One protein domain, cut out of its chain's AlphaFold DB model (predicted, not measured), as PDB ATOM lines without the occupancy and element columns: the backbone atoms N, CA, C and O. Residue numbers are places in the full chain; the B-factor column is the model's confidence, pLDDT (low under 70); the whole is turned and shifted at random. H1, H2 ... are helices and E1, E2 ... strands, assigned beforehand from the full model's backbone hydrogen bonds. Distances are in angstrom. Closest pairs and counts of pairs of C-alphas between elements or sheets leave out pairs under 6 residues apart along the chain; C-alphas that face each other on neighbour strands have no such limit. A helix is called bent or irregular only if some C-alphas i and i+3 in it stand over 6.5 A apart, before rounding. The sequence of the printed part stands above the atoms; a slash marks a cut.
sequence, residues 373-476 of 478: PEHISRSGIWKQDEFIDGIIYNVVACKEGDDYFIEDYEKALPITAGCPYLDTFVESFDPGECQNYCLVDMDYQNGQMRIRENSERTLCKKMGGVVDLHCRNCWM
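Overview. This is residues 373 to 476 of the 478 residues of an uncharacterized protein of Clostridiaceae bacterium (UniProt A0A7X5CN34). An elongated, strongly twisted antiparallel sheet is built along the long, bent strand E2: E1 and little E3 lie on one side of it, E4 and then E5 on the other. A single short helix, H1, only grazes this sheet, and residues 457 to 458 of the long unnamed tail pair with E4. The printed part has 104 residues, under half of them in named elements, in the order E1 E2 E3 H1 E4 E5; the class is mostly strand. It is compact, with a radius of gyration of the C-alphas of 14.0 A, and spans 49 by 26 by 23 A.

Along the chain. Find C-alpha 386 at (401.286, 350.899, 375.403); from there E2, residues 386 to 400, runs 32.3 A and bends by 78 degrees at residue 389. E1, residues 375 to 383, begins at (394.968, 360.813, 387.653), runs 21.0 A and bends by 86 degrees at residue 380. E4, residues 437 to 445, measures 24.5 A; E5 is residues 448 to 451, E3 residues 403 to 405, and H1 residues 422 to 429.

Arrangement. Look along E2 for its staggered neighbours: hairpin partner E1, with N 379 and O 391 at 2.9 A; E4, with N 392 and O 442 at 2.8 A; and hairpin partner E3, with N 398 and O 405 at 2.8 A. E1, E2 and E3 form a meander, each strand the antiparallel neighbour of the one before. In hairpin E4 and E5, N 443 and O 450 are 2.8 A apart. E1 and E5 are apart. In H1, every O i to N i+4 pair is within hydrogen-bond range.

Size, cuts and confidence. The farthest C-alphas, of Gln 384 and Met 476, are 50.2 A apart. The printed part has no cut; E3 to H1 is a long link. Confidence is under 70 at residues 373 to 374, 407 to 412, 427 to 432 and 470 to 476.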
ATOM      1  N   PRO A 373     392.107 354.753 388.008       54.53
ATOM      2  CA  PRO A 373     392.512 355.969 388.715       54.53
ATOM      3  C   PRO A 373     392.336 357.215 387.850       54.53
ATOM      4  O   PRO A 373     392.835 357.290 386.728       54.53
ATOM      5  N   GLU A 374     391.713 358.232 388.434       68.50
ATOM      6  CA  GLU A 374     391.355 359.477 387.751       68.50
ATOM      7  C   GLU A 374     392.554 360.381 387.431       68.50
ATOM      8  O   GLU A 374     392.416 361.322 386.654       68.50
ATOM      9  N   HIS A 375     393.743 360.090 387.976       80.94
ATOM     10  CA  HIS A 375     394.968 360.813 387.653       80.94
ATOM     11  C   HIS A 375     396.211 359.918 387.701       80.94
ATOM     12  O   HIS A 375     396.472 359.258 388.712       80.94
ATOM     13  N   ILE A 376     397.028 359.946 386.643       85.75
ATOM     14  CA  ILE A 376     398.316 359.234 386.573       85.75
ATOM     15  C   ILE A 376     399.363 360.151 385.954       85.75
ATOM     16  O   ILE A 376     399.144 360.671 384.865       85.75
ATOM     17  N   SER A 377     400.521 360.285 386.600       88.75
ATOM     18  CA  SER A 377     401.698 360.942 386.026       88.75
ATOM     19  C   SER A 377     402.811 359.924 385.807       88.75
ATOM     20  O   SER A 377     403.196 359.216 386.738       88.75
ATOM     21  N   ARG A 378     403.335 359.828 384.584       91.69
ATOM     22  CA  ARG A 378     404.411 358.883 384.250       91.69
ATOM     23  C   ARG A 378     405.332 359.401 383.156       91.69
ATOM     24  O   ARG A 378     404.923 360.191 382.314       91.69
ATOM     25  N   SER A 379     406.570 358.920 383.152       94.62
ATOM     26  CA  SER A 379     407.578 359.222 382.130       94.62
ATOM     27  C   SER A 379     408.304 357.949 381.730       94.62
ATOM     28  O   SER A 379     408.635 357.137 382.594       94.62
ATOM     29  N   GLY A 380     408.545 357.735 380.440       94.81
ATOM     30  CA  GLY A 380     409.143 356.477 379.994       94.81
ATOM     31  C   GLY A 380     409.088 356.226 378.499       94.81
ATOM     32  O   GLY A 380     409.279 357.140 377.706       94.81
ATOM     33  N   ILE A 381     408.874 354.974 378.111       94.38
ATOM     34  CA  ILE A 381     408.859 354.490 376.735       94.38
ATOM     35  C   ILE A 381     407.475 353.923 376.421       94.38
ATOM     36  O   ILE A 381     406.933 353.096 377.159       94.38
ATOM     37  N   TRP A 382     406.939 354.332 375.275       92.31
ATOM     38  CA  TRP A 382     405.705 353.834 374.688       92.31
ATOM     39  C   TRP A 382     405.995 353.018 373.436       92.31
ATOM     40  O   TRP A 382     406.920 353.322 372.674       92.31
ATOM     41  N   LYS A 383     405.154 352.018 373.180       92.88
ATOM     42  CA  LYS A 383     405.113 351.257 371.935       92.88
ATOM     43  C   LYS A 383     403.658 351.019 371.547       92.88
ATOM     44  O   LYS A 383     402.935 350.343 372.257       92.88
ATOM     45  N   GLN A 384     403.240 351.558 370.405       90.81
ATOM     46  CA  GLN A 384     401.846 351.511 369.941       90.81
ATOM     47  C   GLN A 384     400.812 351.962 370.996       90.81
ATOM     48  O   GLN A 384     399.751 351.365 371.116       90.81
ATOM     49  N   ASP A 385     401.112 353.053 371.709       87.94
ATOM     50  CA  ASP A 385     400.328 353.610 372.828       87.94
ATOM     51  C   ASP A 385     400.354 352.797 374.136       87.94
ATOM     52  O   ASP A 385     399.813 353.253 375.142       87.94
ATOM     53  N   GLU A 386     401.041 351.653 374.171       90.00
ATOM     54  CA  GLU A 386     401.286 350.899 375.403       90.00
ATOM     55  C   GLU A 386     402.524 351.442 376.123       90.00
ATOM     56  O   GLU A 386     403.590 351.579 375.519       90.00
ATOM     57  N   PHE A 387     402.401 351.733 377.419       90.31
ATOM     58  CA  PHE A 387     403.537 352.083 378.275       90.31
ATOM     59  C   PHE A 387     404.305 350.809 378.632       90.31
ATOM     60  O   PHE A 387     403.731 349.897 379.232       90.31
ATOM     61  N   ILE A 388     405.578 350.725 378.237       94.38
ATOM     62  CA  ILE A 388     406.374 349.490 378.339       94.38
ATOM     63  C   ILE A 388     407.515 349.570 379.354       94.38
ATOM     64  O   ILE A 388     407.920 348.535 379.875       94.38
ATOM     65  N   ASP A 389     408.035 350.761 379.640       94.88
ATOM     66  CA  ASP A 389     409.189 350.953 380.527       94.88
ATOM     67  C   ASP A 389     409.213 352.394 381.038       94.88
ATOM     68  O   ASP A 389     408.965 353.302 380.250       94.88
ATOM     69  N   GLY A 390     409.503 352.641 382.314       95.44
ATOM     70  CA  GLY A 390     409.601 354.002 382.841       95.44
ATOM     71  C   GLY A 390     409.275 354.131 384.320       95.44
ATOM     72  O   GLY A 390     409.421 353.185 385.083       95.44
ATOM     73  N   ILE A 391     408.843 355.323 384.721       94.88
ATOM     74  CA  ILE A 391     408.537 355.678 386.108       94.88
ATOM     75  C   ILE A 391     407.108 356.211 386.190       94.88
ATOM     76  O   ILE A 391     406.714 357.048 385.376       94.88
ATOM     77  N   ILE A 392     406.357 355.759 387.191       93.00
ATOM     78  CA  ILE A 392     405.078 356.335 387.615       93.00
ATOM     79  C   ILE A 392     405.352 357.171 388.864       93.00
ATOM     80  O   ILE A 392     405.926 356.671 389.831       93.00
ATOM     81  N   TYR A 393     404.975 358.443 388.830       93.00
ATOM     82  CA  TYR A 393     405.296 359.397 389.883       93.00
ATOM     83  C   TYR A 393     404.172 359.545 390.899       93.00
ATOM     84  O   TYR A 393     402.992 359.525 390.544       93.00
ATOM     85  N   ASN A 394     404.560 359.832 392.143       91.50
ATOM     86  CA  ASN A 394     403.649 360.210 393.225       91.50
ATOM     87  C   ASN A 394     402.516 359.198 393.445       91.50
ATOM     88  O   ASN A 394     401.366 359.591 393.634       91.50
ATOM     89  N   VAL A 395     402.836 357.909 393.396       90.38
ATOM     90  CA  VAL A 395     401.916 356.830 393.744       90.38
ATOM     91  C   VAL A 395     401.595 356.903 395.229       90.38
ATOM     92  O   VAL A 395     402.496 357.022 396.057       90.38
ATOM     93  N   VAL A 396     400.312 356.838 395.556       88.06
ATOM     94  CA  VAL A 396     399.830 356.806 396.934       88.06
ATOM     95  C   VAL A 396     399.987 355.385 397.462       88.06
ATOM     96  O   VAL A 396     399.464 354.440 396.873       88.06
ATOM     97  N   ALA A 397     400.712 355.240 398.566       88.25
ATOM     98  CA  ALA A 397     400.916 353.971 399.250       88.25
ATOM     99  C   ALA A 397     400.527 354.108 400.724       88.25
ATOM    100  O   ALA A 397     400.839 355.118 401.355       88.25
ATOM    101  N   CYS A 398     399.866 353.089 401.265       86.38
ATOM    102  CA  CYS A 398     399.675 352.915 402.698       86.38
ATOM    103  C   CYS A 398     400.898 352.195 403.278       86.38
ATOM    104  O   CYS A 398     401.413 351.250 402.680       86.38
ATOM    105  N   LYS A 399     401.387 352.648 404.425       83.00
ATOM    106  CA  LYS A 399     402.571 352.125 405.096       83.00
ATOM    107  C   LYS A 399     402.155 351.396 406.362       83.00
ATOM    108  O   LYS A 399     401.595 352.001 407.272       83.00
ATOM    109  N   GLU A 400     402.513 350.120 406.456       80.50
ATOM    110  CA  GLU A 400     402.377 349.341 407.688       80.50
ATOM    111  C   GLU A 400     403.756 348.798 408.086       80.50
ATOM    112  O   GLU A 400     404.246 347.797 407.564       80.50
ATOM    113  N   GLY A 401     404.427 349.492 409.010       79.50
ATOM    114  CA  GLY A 401     405.807 349.169 409.384       79.50
ATOM    115  C   GLY A 401     406.807 349.522 408.276       79.50
ATOM    116  O   GLY A 401     406.909 350.688 407.892       79.50
ATOM    117  N   ASP A 402     407.556 348.520 407.806       76.62
ATOM    118  CA  ASP A 402     408.528 348.650 406.705       76.62
ATOM    119  C   ASP A 402     407.930 348.261 405.336       76.62
ATOM    120  O   ASP A 402     408.591 348.425 404.307       76.62
ATOM    121  N   ASP A 403     406.689 347.758 405.316       80.44
ATOM    122  CA  ASP A 403     405.993 347.323 404.108       80.44
ATOM    123  C   ASP A 403     405.082 348.430 403.552       80.44
ATOM    124  O   ASP A 403     404.529 349.256 404.285       80.44
ATOM    125  N   TYR A 404     404.912 348.419 402.228       82.62
ATOM    126  CA  TYR A 404     404.026 349.326 401.503       82.62
ATOM    127  C   TYR A 404     402.896 348.539 400.849       82.62
ATOM    128  O   TYR A 404     403.134 347.563 400.135       82.62
ATOM    129  N   PHE A 405     401.679 349.034 401.021       83.12
ATOM    130  CA  PHE A 405     400.472 348.535 400.387       83.12
ATOM    131  C   PHE A 405     399.980 349.575 399.388       83.12
ATOM    132  O   PHE A 405     399.785 350.744 399.719       83.12
ATOM    133  N   ILE A 406     399.815 349.152 398.141       80.56
ATOM    134  CA  ILE A 406     399.319 349.993 397.055       80.56
ATOM    135  C   ILE A 406     398.018 349.359 396.599       80.56
ATOM    136  O   ILE A 406     398.019 348.208 396.173       80.56
ATOM    137  N   GLU A 407     396.927 350.106 396.715       67.69
ATOM    138  CA  GLU A 407     395.626 349.677 396.211       67.69
ATOM    139  C   GLU A 407     395.659 349.668 394.676       67.69
ATOM    140  O   GLU A 407     395.794 350.717 394.033       67.69
ATOM    141  N   ASP A 408     395.561 348.475 394.090       62.72
ATOM    142  CA  ASP A 408     395.407 348.254 392.660       62.72
ATOM    143  C   ASP A 408     394.000 347.718 392.358       62.72
ATOM    144  O   ASP A 408     393.623 346.595 392.682       62.72
ATOM    145  N   TYR A 409     393.171 348.523 391.693       57.75
ATOM    146  CA  TYR A 409     391.923 347.996 391.143       57.75
ATOM    147  C   TYR A 409     392.274 347.033 390.012       57.75
ATOM    148  O   TYR A 409     393.126 347.357 389.191       57.75
ATOM    149  N   GLU A 410     391.651 345.851 389.961       45.47
ATOM    150  CA  GLU A 410     391.985 344.794 388.997       45.47
ATOM    151  C   GLU A 410     392.234 345.353 387.576       45.47
ATOM    152  O   GLU A 410     391.302 345.750 386.877       45.47
ATOM    153  N   LYS A 411     393.508 345.332 387.139       50.06
ATOM    154  CA  LYS A 411     394.036 345.821 385.838       50.06
ATOM    155  C   LYS A 411     394.222 347.340 385.674       50.06
ATOM    156  O   LYS A 411     394.548 347.778 384.569       50.06
ATOM    157  N   ALA A 412     394.064 348.128 386.727       62.47
ATOM    158  CA  ALA A 412     394.270 349.568 386.729       62.47
ATOM    159  C   ALA A 412     395.672 349.930 387.261       62.47
ATOM    160  O   ALA A 412     396.271 349.201 388.049       62.47
ATOM    161  N   LEU A 413     396.226 351.045 386.786       75.19
ATOM    162  CA  LEU A 413     397.465 351.620 387.325       75.19
ATOM    163  C   LEU A 413     397.232 352.106 388.772       75.19
ATOM    164  O   LEU A 413     396.082 352.234 389.178       75.19
ATOM    165  N   PRO A 414     398.274 352.366 389.574       82.19
ATOM    166  CA  PRO A 414     398.077 352.835 390.942       82.19
ATOM    167  C   PRO A 414     397.547 354.276 390.993       82.19
ATOM    168  O   PRO A 414     397.787 355.079 390.085       82.19
ATOM    169  N   ILE A 415     396.858 354.622 392.083       81.31
ATOM    170  CA  ILE A 415     396.389 355.991 392.341       81.31
ATOM    171  C   ILE A 415     397.589 356.906 392.587       81.31
ATOM    172  O   ILE A 415     398.501 356.564 393.340       81.31
ATOM    173  N   THR A 416     397.576 358.093 391.978       87.56
ATOM    174  CA  THR A 416     398.608 359.114 392.198       87.56
ATOM    175  C   THR A 416     398.067 360.335 392.940       87.56
ATOM    176  O   THR A 416     396.859 360.567 392.987       87.56
ATOM    177  N   ALA A 417     398.970 361.146 393.495       86.19
ATOM    178  CA  ALA A 417     398.662 362.338 394.295       86.19
ATOM    179  C   ALA A 417     397.718 363.355 393.627       86.19
ATOM    180  O   ALA A 417     397.097 364.148 394.326       86.19
ATOM    181  N   GLY A 418     397.640 363.367 392.293       81.88
ATOM    182  CA  GLY A 418     396.782 364.290 391.543       81.88
ATOM    183  C   GLY A 418     395.316 363.862 391.444       81.88
ATOM    184  O   GLY A 418     394.554 364.525 390.749       81.88
ATOM    185  N   CYS A 419     394.915 362.759 392.086       80.31
ATOM    186  CA  CYS A 419     393.530 362.292 392.075       80.31
ATOM    187  C   CYS A 419     392.595 363.348 392.719       80.31
ATOM    188  O   CYS A 419     392.808 363.693 393.884       80.31
ATOM    189  N   PRO A 420     391.567 363.861 392.009       75.38
ATOM    190  CA  PRO A 420     390.719 364.956 392.500       75.38
ATOM    191  C   PRO A 420     389.965 364.643 393.798       75.38
ATOM    192  O   PRO A 420     389.747 365.542 394.603       75.38
ATOM    193  N   TYR A 421     389.600 363.377 394.010       75.75
ATOM    194  CA  TYR A 421     388.880 362.898 395.198       75.75
ATOM    195  C   TYR A 421     389.776 362.087 396.137       75.75
ATOM    196  O   TYR A 421     389.303 361.199 396.855       75.75
ATOM    197  N   LEU A 422     391.091 362.344 396.112       79.38
ATOM    198  CA  LEU A 422     392.033 361.604 396.948       79.38
ATOM    199  C   LEU A 422     391.705 361.732 398.439       79.38
ATOM    200  O   LEU A 422     391.932 360.792 399.193       79.38
ATOM    201  N   ASP A 423     391.146 362.864 398.862       75.69
ATOM    202  CA  ASP A 423     390.706 363.084 400.237       75.69
ATOM    203  C   ASP A 423     389.591 362.113 400.653       75.69
ATOM    204  O   ASP A 423     389.724 361.410 401.651       75.69
ATOM    205  N   THR A 424     388.551 361.993 399.833       75.06
ATOM    206  CA  THR A 424     387.420 361.081 400.031       75.06
ATOM    207  C   THR A 424     387.886 359.628 399.998       75.06
ATOM    208  O   THR A 424     387.410 358.797 400.774       75.06
ATOM    209  N   PHE A 425     388.840 359.319 399.115       73.94
ATOM    210  CA  PHE A 425     389.456 358.000 399.028       73.94
ATOM    211  C   PHE A 425     390.196 357.656 400.324       73.94
ATOM    212  O   PHE A 425     389.849 356.679 400.981       73.94
ATOM    213  N   VAL A 426     391.153 358.488 400.741       74.06
ATOM    214  CA  VAL A 426     391.941 358.273 401.966       74.06
ATOM    215  C   VAL A 426     391.030 358.164 403.197       74.06
ATOM    216  O   VAL A 426     391.227 357.281 404.030       74.06
ATOM    217  N   GLU A 427     389.985 358.992 403.284       69.31
ATOM    218  CA  GLU A 427     388.991 358.921 404.361       69.31
ATOM    219  C   GLU A 427     388.163 357.631 404.358       69.31
ATOM    220  O   GLU A 427     387.766 357.159 405.420       69.31
ATOM    221  N   SER A 428     387.870 357.052 403.194       66.81
ATOM    222  CA  SER A 428     387.023 355.855 403.110       66.81
ATOM    223  C   SER A 428     387.740 354.587 403.580       66.81
ATOM    224  O   SER A 428     387.088 353.690 404.115       66.81
ATOM    225  N   PHE A 429     389.060 354.511 403.388       65.44
ATOM    226  CA  PHE A 429     389.873 353.354 403.776       65.44
ATOM    227  C   PHE A 429     390.358 353.436 405.225       65.44
ATOM    228  O   PHE A 429     390.289 352.436 405.939       65.44
ATOM    229  N   ASP A 430     390.792 354.616 405.680       65.50
ATOM    230  CA  ASP A 430     391.194 354.836 407.074       65.50
ATOM    231  C   ASP A 430     390.835 356.269 407.535       65.50
ATOM    232  O   ASP A 430     391.659 357.190 407.437       65.50
ATOM    233  N   PRO A 431     389.587 356.500 408.001       53.94
ATOM    234  CA  PRO A 431     389.079 357.817 408.386       53.94
ATOM    235  C   PRO A 431     389.735 358.320 409.678       53.94
ATOM    236  O   PRO A 431     389.110 358.376 410.740       53.94
ATOM    237  N   GLY A 432     390.995 358.736 409.607       57.06
ATOM    238  CA  GLY A 432     391.669 359.328 410.755       57.06
ATOM    239  C   GLY A 432     393.176 359.469 410.655       57.06
ATOM    240  O   GLY A 432     393.713 360.324 411.346       57.06
ATOM    241  N   GLU A 433     393.881 358.715 409.814       71.88
ATOM    242  CA  GLU A 433     395.345 358.650 409.912       71.88
ATOM    243  C   GLU A 433     396.054 358.981 408.591       71.88
ATOM    244  O   GLU A 433     396.712 358.155 407.971       71.88
ATOM    245  N   CYS A 434     396.005 360.269 408.215       74.94
ATOM    246  CA  CYS A 434     396.808 360.888 407.136       74.94
ATOM    247  C   CYS A 434     398.303 360.474 407.155       74.94
ATOM    248  O   CYS A 434     398.954 360.486 406.114       74.94
ATOM    249  N   GLN A 435     398.835 360.122 408.332       76.19
ATOM    250  CA  GLN A 435     400.213 359.684 408.581       76.19
ATOM    251  C   GLN A 435     400.550 358.288 408.033       76.19
ATOM    252  O   GLN A 435     401.719 358.014 407.775       76.19
ATOM    253  N   ASN A 436     399.546 357.425 407.848       81.88
ATOM    254  CA  ASN A 436     399.741 356.061 407.351       81.88
ATOM    255  C   ASN A 436     399.922 356.038 405.831       81.88
ATOM    256  O   ASN A 436     400.267 355.005 405.272       81.88
ATOM    257  N   TYR A 437     399.733 357.171 405.154       86.44
ATOM    258  CA  TYR A 437     399.888 357.278 403.713       86.44
ATOM    259  C   TYR A 437     401.115 358.107 403.341       86.44
ATOM    260  O   TYR A 437     401.352 359.205 403.853       86.44
ATOM    261  N   CYS A 438     401.867 357.607 402.370       88.38
ATOM    262  CA  CYS A 438     402.994 358.295 401.763       88.38
ATOM    263  C   CYS A 438     402.869 358.310 400.239       88.38
ATOM    264  O   CYS A 438     402.044 357.621 399.637       88.38
ATOM    265  N   LEU A 439     403.721 359.110 399.611       91.25
ATOM    266  CA  LEU A 439     403.941 359.101 398.177       91.25
ATOM    267  C   LEU A 439     405.234 358.364 397.865       91.25
ATOM    268  O   LEU A 439     406.257 358.628 398.492       91.25
ATOM    269  N   VAL A 440     405.200 357.494 396.868       92.94
ATOM    270  CA  VAL A 440     406.374 356.805 396.328       92.94
ATOM    271  C   VAL A 440     406.405 356.944 394.811       92.94
ATOM    272  O   VAL A 440     405.382 357.179 394.173       92.94
ATOM    273  N   ASP A 441     407.578 356.794 394.212       94.56
ATOM    274  CA  ASP A 441     407.693 356.622 392.764       94.56
ATOM    275  C   ASP A 441     407.854 355.129 392.460       94.56
ATOM    276  O   ASP A 441     408.455 354.392 393.244       94.56
ATOM    277  N   MET A 442     407.327 354.661 391.330       93.31
ATOM    278  CA  MET A 442     407.417 353.256 390.932       93.31
ATOM    279  C   MET A 442     408.126 353.105 389.594       93.31
ATOM    280  O   MET A 442     407.717 353.713 388.607       93.31
ATOM    281  N   ASP A 443     409.141 352.247 389.545       94.50
ATOM    282  CA  ASP A 443     409.716 351.772 388.292       94.50
ATOM    283  C   ASP A 443     408.757 350.742 387.672       94.50
ATOM    284  O   ASP A 443     408.322 349.792 388.330       94.50
ATOM    285  N   TYR A 444     408.415 350.932 386.401       92.44
ATOM    286  CA  TYR A 444     407.526 350.077 385.625       92.44
ATOM    287  C   TYR A 444     408.299 349.446 384.470       92.44
ATOM    288  O   TYR A 444     408.962 350.152 383.715       92.44
ATOM    289  N   GLN A 445     408.154 348.136 384.277       93.12
ATOM    290  CA  GLN A 445     408.731 347.422 383.144       93.12
ATOM    291  C   GLN A 445     407.829 346.261 382.707       93.12
ATOM    292  O   GLN A 445     407.661 345.279 383.427       93.12
ATOM    293  N   ASN A 446     407.262 346.357 381.500       86.25
ATOM    294  CA  ASN A 446     406.411 345.347 380.855       86.25
ATOM    295  C   ASN A 446     405.336 344.746 381.785       86.25
ATOM    296  O   ASN A 446     405.193 343.526 381.883       86.25
ATOM    297  N   GLY A 447     404.598 345.606 382.490       83.75
ATOM    298  CA  GLY A 447     403.515 345.211 383.396       83.75
ATOM    299  C   GLY A 447     403.960 344.873 384.819       83.75
ATOM    300  O   GLY A 447     403.110 344.634 385.671       83.75
ATOM    301  N   GLN A 448     405.264 344.863 385.107       87.31
ATOM    302  CA  GLN A 448     405.781 344.730 386.470       87.31
ATOM    303  C   GLN A 448     406.074 346.107 387.058       87.31
ATOM    304  O   GLN A 448     406.690 346.935 386.394       87.31
ATOM    305  N   MET A 449     405.674 346.329 388.309       89.00
ATOM    306  CA  MET A 449     405.934 347.566 389.047       89.00
ATOM    307  C   MET A 449     406.769 347.277 390.290       89.00
ATOM    308  O   MET A 449     406.568 346.260 390.957       89.00
ATOM    309  N   ARG A 450     407.712 348.165 390.606       91.19
ATOM    310  CA  ARG A 450     408.519 348.109 391.829       91.19
ATOM    311  C   ARG A 450     408.652 349.499 392.419       91.19
ATOM    312  O   ARG A 450     408.900 350.450 391.688       91.19
ATOM    313  N   ILE A 451     408.510 349.606 393.736       91.44
ATOM    314  CA  ILE A 451     408.752 350.866 394.439       91.44
ATOM    315  C   ILE A 451     410.216 351.251 394.253       91.44
ATOM    316  O   ILE A 451     411.122 350.441 394.464       91.44
ATOM    317  N   ARG A 452     410.437 352.495 393.842       93.38
ATOM    318  CA  ARG A 452     411.762 353.052 393.641       93.38
ATOM    319  C   ARG A 452     412.387 353.387 394.987       93.38
ATOM    320  O   ARG A 452     411.793 354.103 395.795       93.38
ATOM    321  N   GLU A 453     413.604 352.907 395.213       90.44
ATOM    322  CA  GLU A 453     414.333 353.167 396.455       90.44
ATOM    323  C   GLU A 453     414.502 354.672 396.712       90.44
ATOM    324  O   GLU A 453     414.800 355.445 395.800       90.44
ATOM    325  N   ASN A 454     414.353 355.078 397.977       88.50
ATOM    326  CA  ASN A 454     414.506 356.465 398.438       88.50
ATOM    327  C   ASN A 454     413.569 357.480 397.753       88.50
ATOM    328  O   ASN A 454     413.918 358.654 397.629       88.50
ATOM    329  N   SER A 455     412.388 357.041 397.303       92.50
ATOM    330  CA  SER A 455     411.370 357.915 396.698       92.50
ATOM    331  C   SER A 455     410.251 358.349 397.655       92.50
ATOM    332  O   SER A 455     409.423 359.166 397.256       92.50
ATOM    333  N   GLU A 456     410.238 357.840 398.895       91.62
ATOM    334  CA  GLU A 456     409.204 358.132 399.899       91.62
ATOM    335  C   GLU A 456     409.118 359.637 400.199       91.62
ATOM    336  O   GLU A 456     410.119 360.299 400.493       91.62
ATOM    337  N   ARG A 457     407.901 360.177 400.138       91.62
ATOM    338  CA  ARG A 457     407.564 361.563 400.468       91.62
ATOM    339  C   ARG A 457     406.279 361.608 401.288       91.62
ATOM    340  O   ARG A 457     405.378 360.793 401.102       91.62
ATOM    341  N   THR A 458     406.162 362.602 402.160       88.88
ATOM    342  CA  THR A 458     404.934 362.837 402.927       88.88
ATOM    343  C   THR A 458     403.774 363.195 401.993       88.88
ATOM    344  O   THR A 458     403.921 364.050 401.118       88.88
ATOM    345  N   LEU A 459     402.606 362.574 402.191       86.75
ATOM    346  CA  LEU A 459     401.404 362.865 401.402       86.75
ATOM    347  C   LEU A 459     400.755 364.195 401.825       86.75
ATOM    348  O   LEU A 459     400.585 365.099 401.007       86.75
ATOM    349  N   CYS A 460     400.425 364.325 403.113       85.44
ATOM    350  CA  CYS A 460     399.629 365.424 403.661       85.44
ATOM    351  C   CYS A 460     400.386 366.761 403.715       85.44
ATOM    352  O   CYS A 460     401.422 366.876 404.375       85.44
ATOM    353  N   LYS A 461     399.818 367.812 403.117       84.31
ATOM    354  CA  LYS A 461     400.368 369.176 403.084       84.31
ATOM    355  C   LYS A 461     400.562 369.780 404.475       84.31
ATOM    356  O   LYS A 461     401.568 370.447 404.706       84.31
ATOM    357  N   LYS A 462     399.671 369.487 405.433       81.62
ATOM    358  CA  LYS A 462     399.820 369.917 406.839       81.62
ATOM    359  C   LYS A 462     401.038 369.295 407.536       81.62
ATOM    360  O   LYS A 462     401.556 369.875 408.479       81.62
ATOM    361  N   MET A 463     401.530 368.159 407.041       78.75
ATOM    362  CA  MET A 463     402.733 367.473 407.532       78.75
ATOM    363  C   MET A 463     403.974 367.763 406.660       78.75
ATOM    364  O   MET A 463     404.973 367.051 406.745       78.75
ATOM    365  N   GLY A 464     403.919 368.783 405.793       80.81
ATOM    366  CA  GLY A 464     405.003 369.130 404.864       80.81
ATOM    367  C   GLY A 464     404.986 368.367 403.533       80.81
ATOM    368  O   GLY A 464     405.961 368.426 402.788       80.81
ATOM    369  N   GLY A 465     403.900 367.647 403.239       84.19
ATOM    370  CA  GLY A 465     403.641 366.988 401.959       84.19
ATOM    371  C   GLY A 465     403.045 367.913 400.892       84.19
ATOM    372  O   GLY A 465     403.170 369.136 400.961       84.19
ATOM    373  N   VAL A 466     402.372 367.325 399.898       79.31
ATOM    374  CA  VAL A 466     401.900 368.046 398.695       79.31
ATOM    375  C   VAL A 466     400.383 368.048 398.499       79.31
ATOM    376  O   VAL A 466     399.887 368.930 397.802       79.31
ATOM    377  N   VAL A 467     399.641 367.127 399.123       80.44
ATOM    378  CA  VAL A 467     398.180 367.024 398.969       80.44
ATOM    379  C   VAL A 467     397.461 367.602 400.181       80.44
ATOM    380  O   VAL A 467     397.789 367.270 401.321       80.44
ATOM    381  N   ASP A 468     396.474 368.463 399.949       80.12
ATOM    382  CA  ASP A 468     395.606 368.970 401.010       80.12
ATOM    383  C   ASP A 468     394.544 367.915 401.357       80.12
ATOM    384  O   ASP A 468     393.732 367.556 400.510       80.12
ATOM    385  N   LEU A 469     394.597 367.366 402.573       76.19
ATOM    386  CA  LEU A 469     393.723 366.276 403.018       76.19
ATOM    387  C   LEU A 469     392.861 366.720 404.202       76.19
ATOM    388  O   LEU A 469     393.368 367.269 405.187       76.19
ATOM    389  N   HIS A 470     391.575 366.378 404.165       69.06
ATOM    390  CA  HIS A 470     390.587 366.669 405.209       69.06
ATOM    391  C   HIS A 470     390.644 365.684 406.407       69.06
ATOM    392  O   HIS A 470     389.639 365.295 406.987       69.06
ATOM    393  N   CYS A 471     391.840 365.297 406.861       65.44
ATOM    394  CA  CYS A 471     391.982 364.295 407.926       65.44
ATOM    395  C   CYS A 471     391.672 364.832 409.338       65.44
ATOM    396  O   CYS A 471     392.284 365.800 409.772       65.44
ATOM    397  N   ARG A 472     390.841 364.132 410.124       58.53
ATOM    398  CA  ARG A 472     390.440 364.529 411.495       58.53
ATOM    399  C   ARG A 472     391.590 364.650 412.510       58.53
ATOM    400  O   ARG A 472     391.549 365.556 413.335       58.53
ATOM    401  N   ASN A 473     392.621 363.800 412.452       61.28
ATOM    402  CA  ASN A 473     393.754 363.874 413.395       61.28
ATOM    403  C   ASN A 473     394.749 364.986 413.040       61.28
ATOM    404  O   ASN A 473     395.359 365.579 413.922       61.28
ATOM    405  N   CYS A 474     394.832 365.347 411.759       59.22
ATOM    406  CA  CYS A 474     395.599 366.489 411.268       59.22
ATOM    407  C   CYS A 474     394.973 367.860 411.715       59.22
ATOM    408  O   CYS A 474     395.504 368.917 411.373       59.22
ATOM    409  N   TRP A 475     393.829 367.871 412.431       52.50
ATOM    410  CA  TRP A 475     393.165 369.062 413.013       52.50
ATOM    411  C   TRP A 475     393.254 369.134 414.551       52.50
ATOM    412  O   TRP A 475     392.709 370.061 415.142       52.50
ATOM    413  N   MET A 476     393.905 368.170 415.210       48.62
ATOM    414  CA  MET A 476     393.954 368.082 416.681       48.62
ATOM    415  C   MET A 476     395.174 368.769 417.321       48.62
ATOM    416  O   MET A 476     395.352 368.666 418.532       48.62
TER     417      MET A 476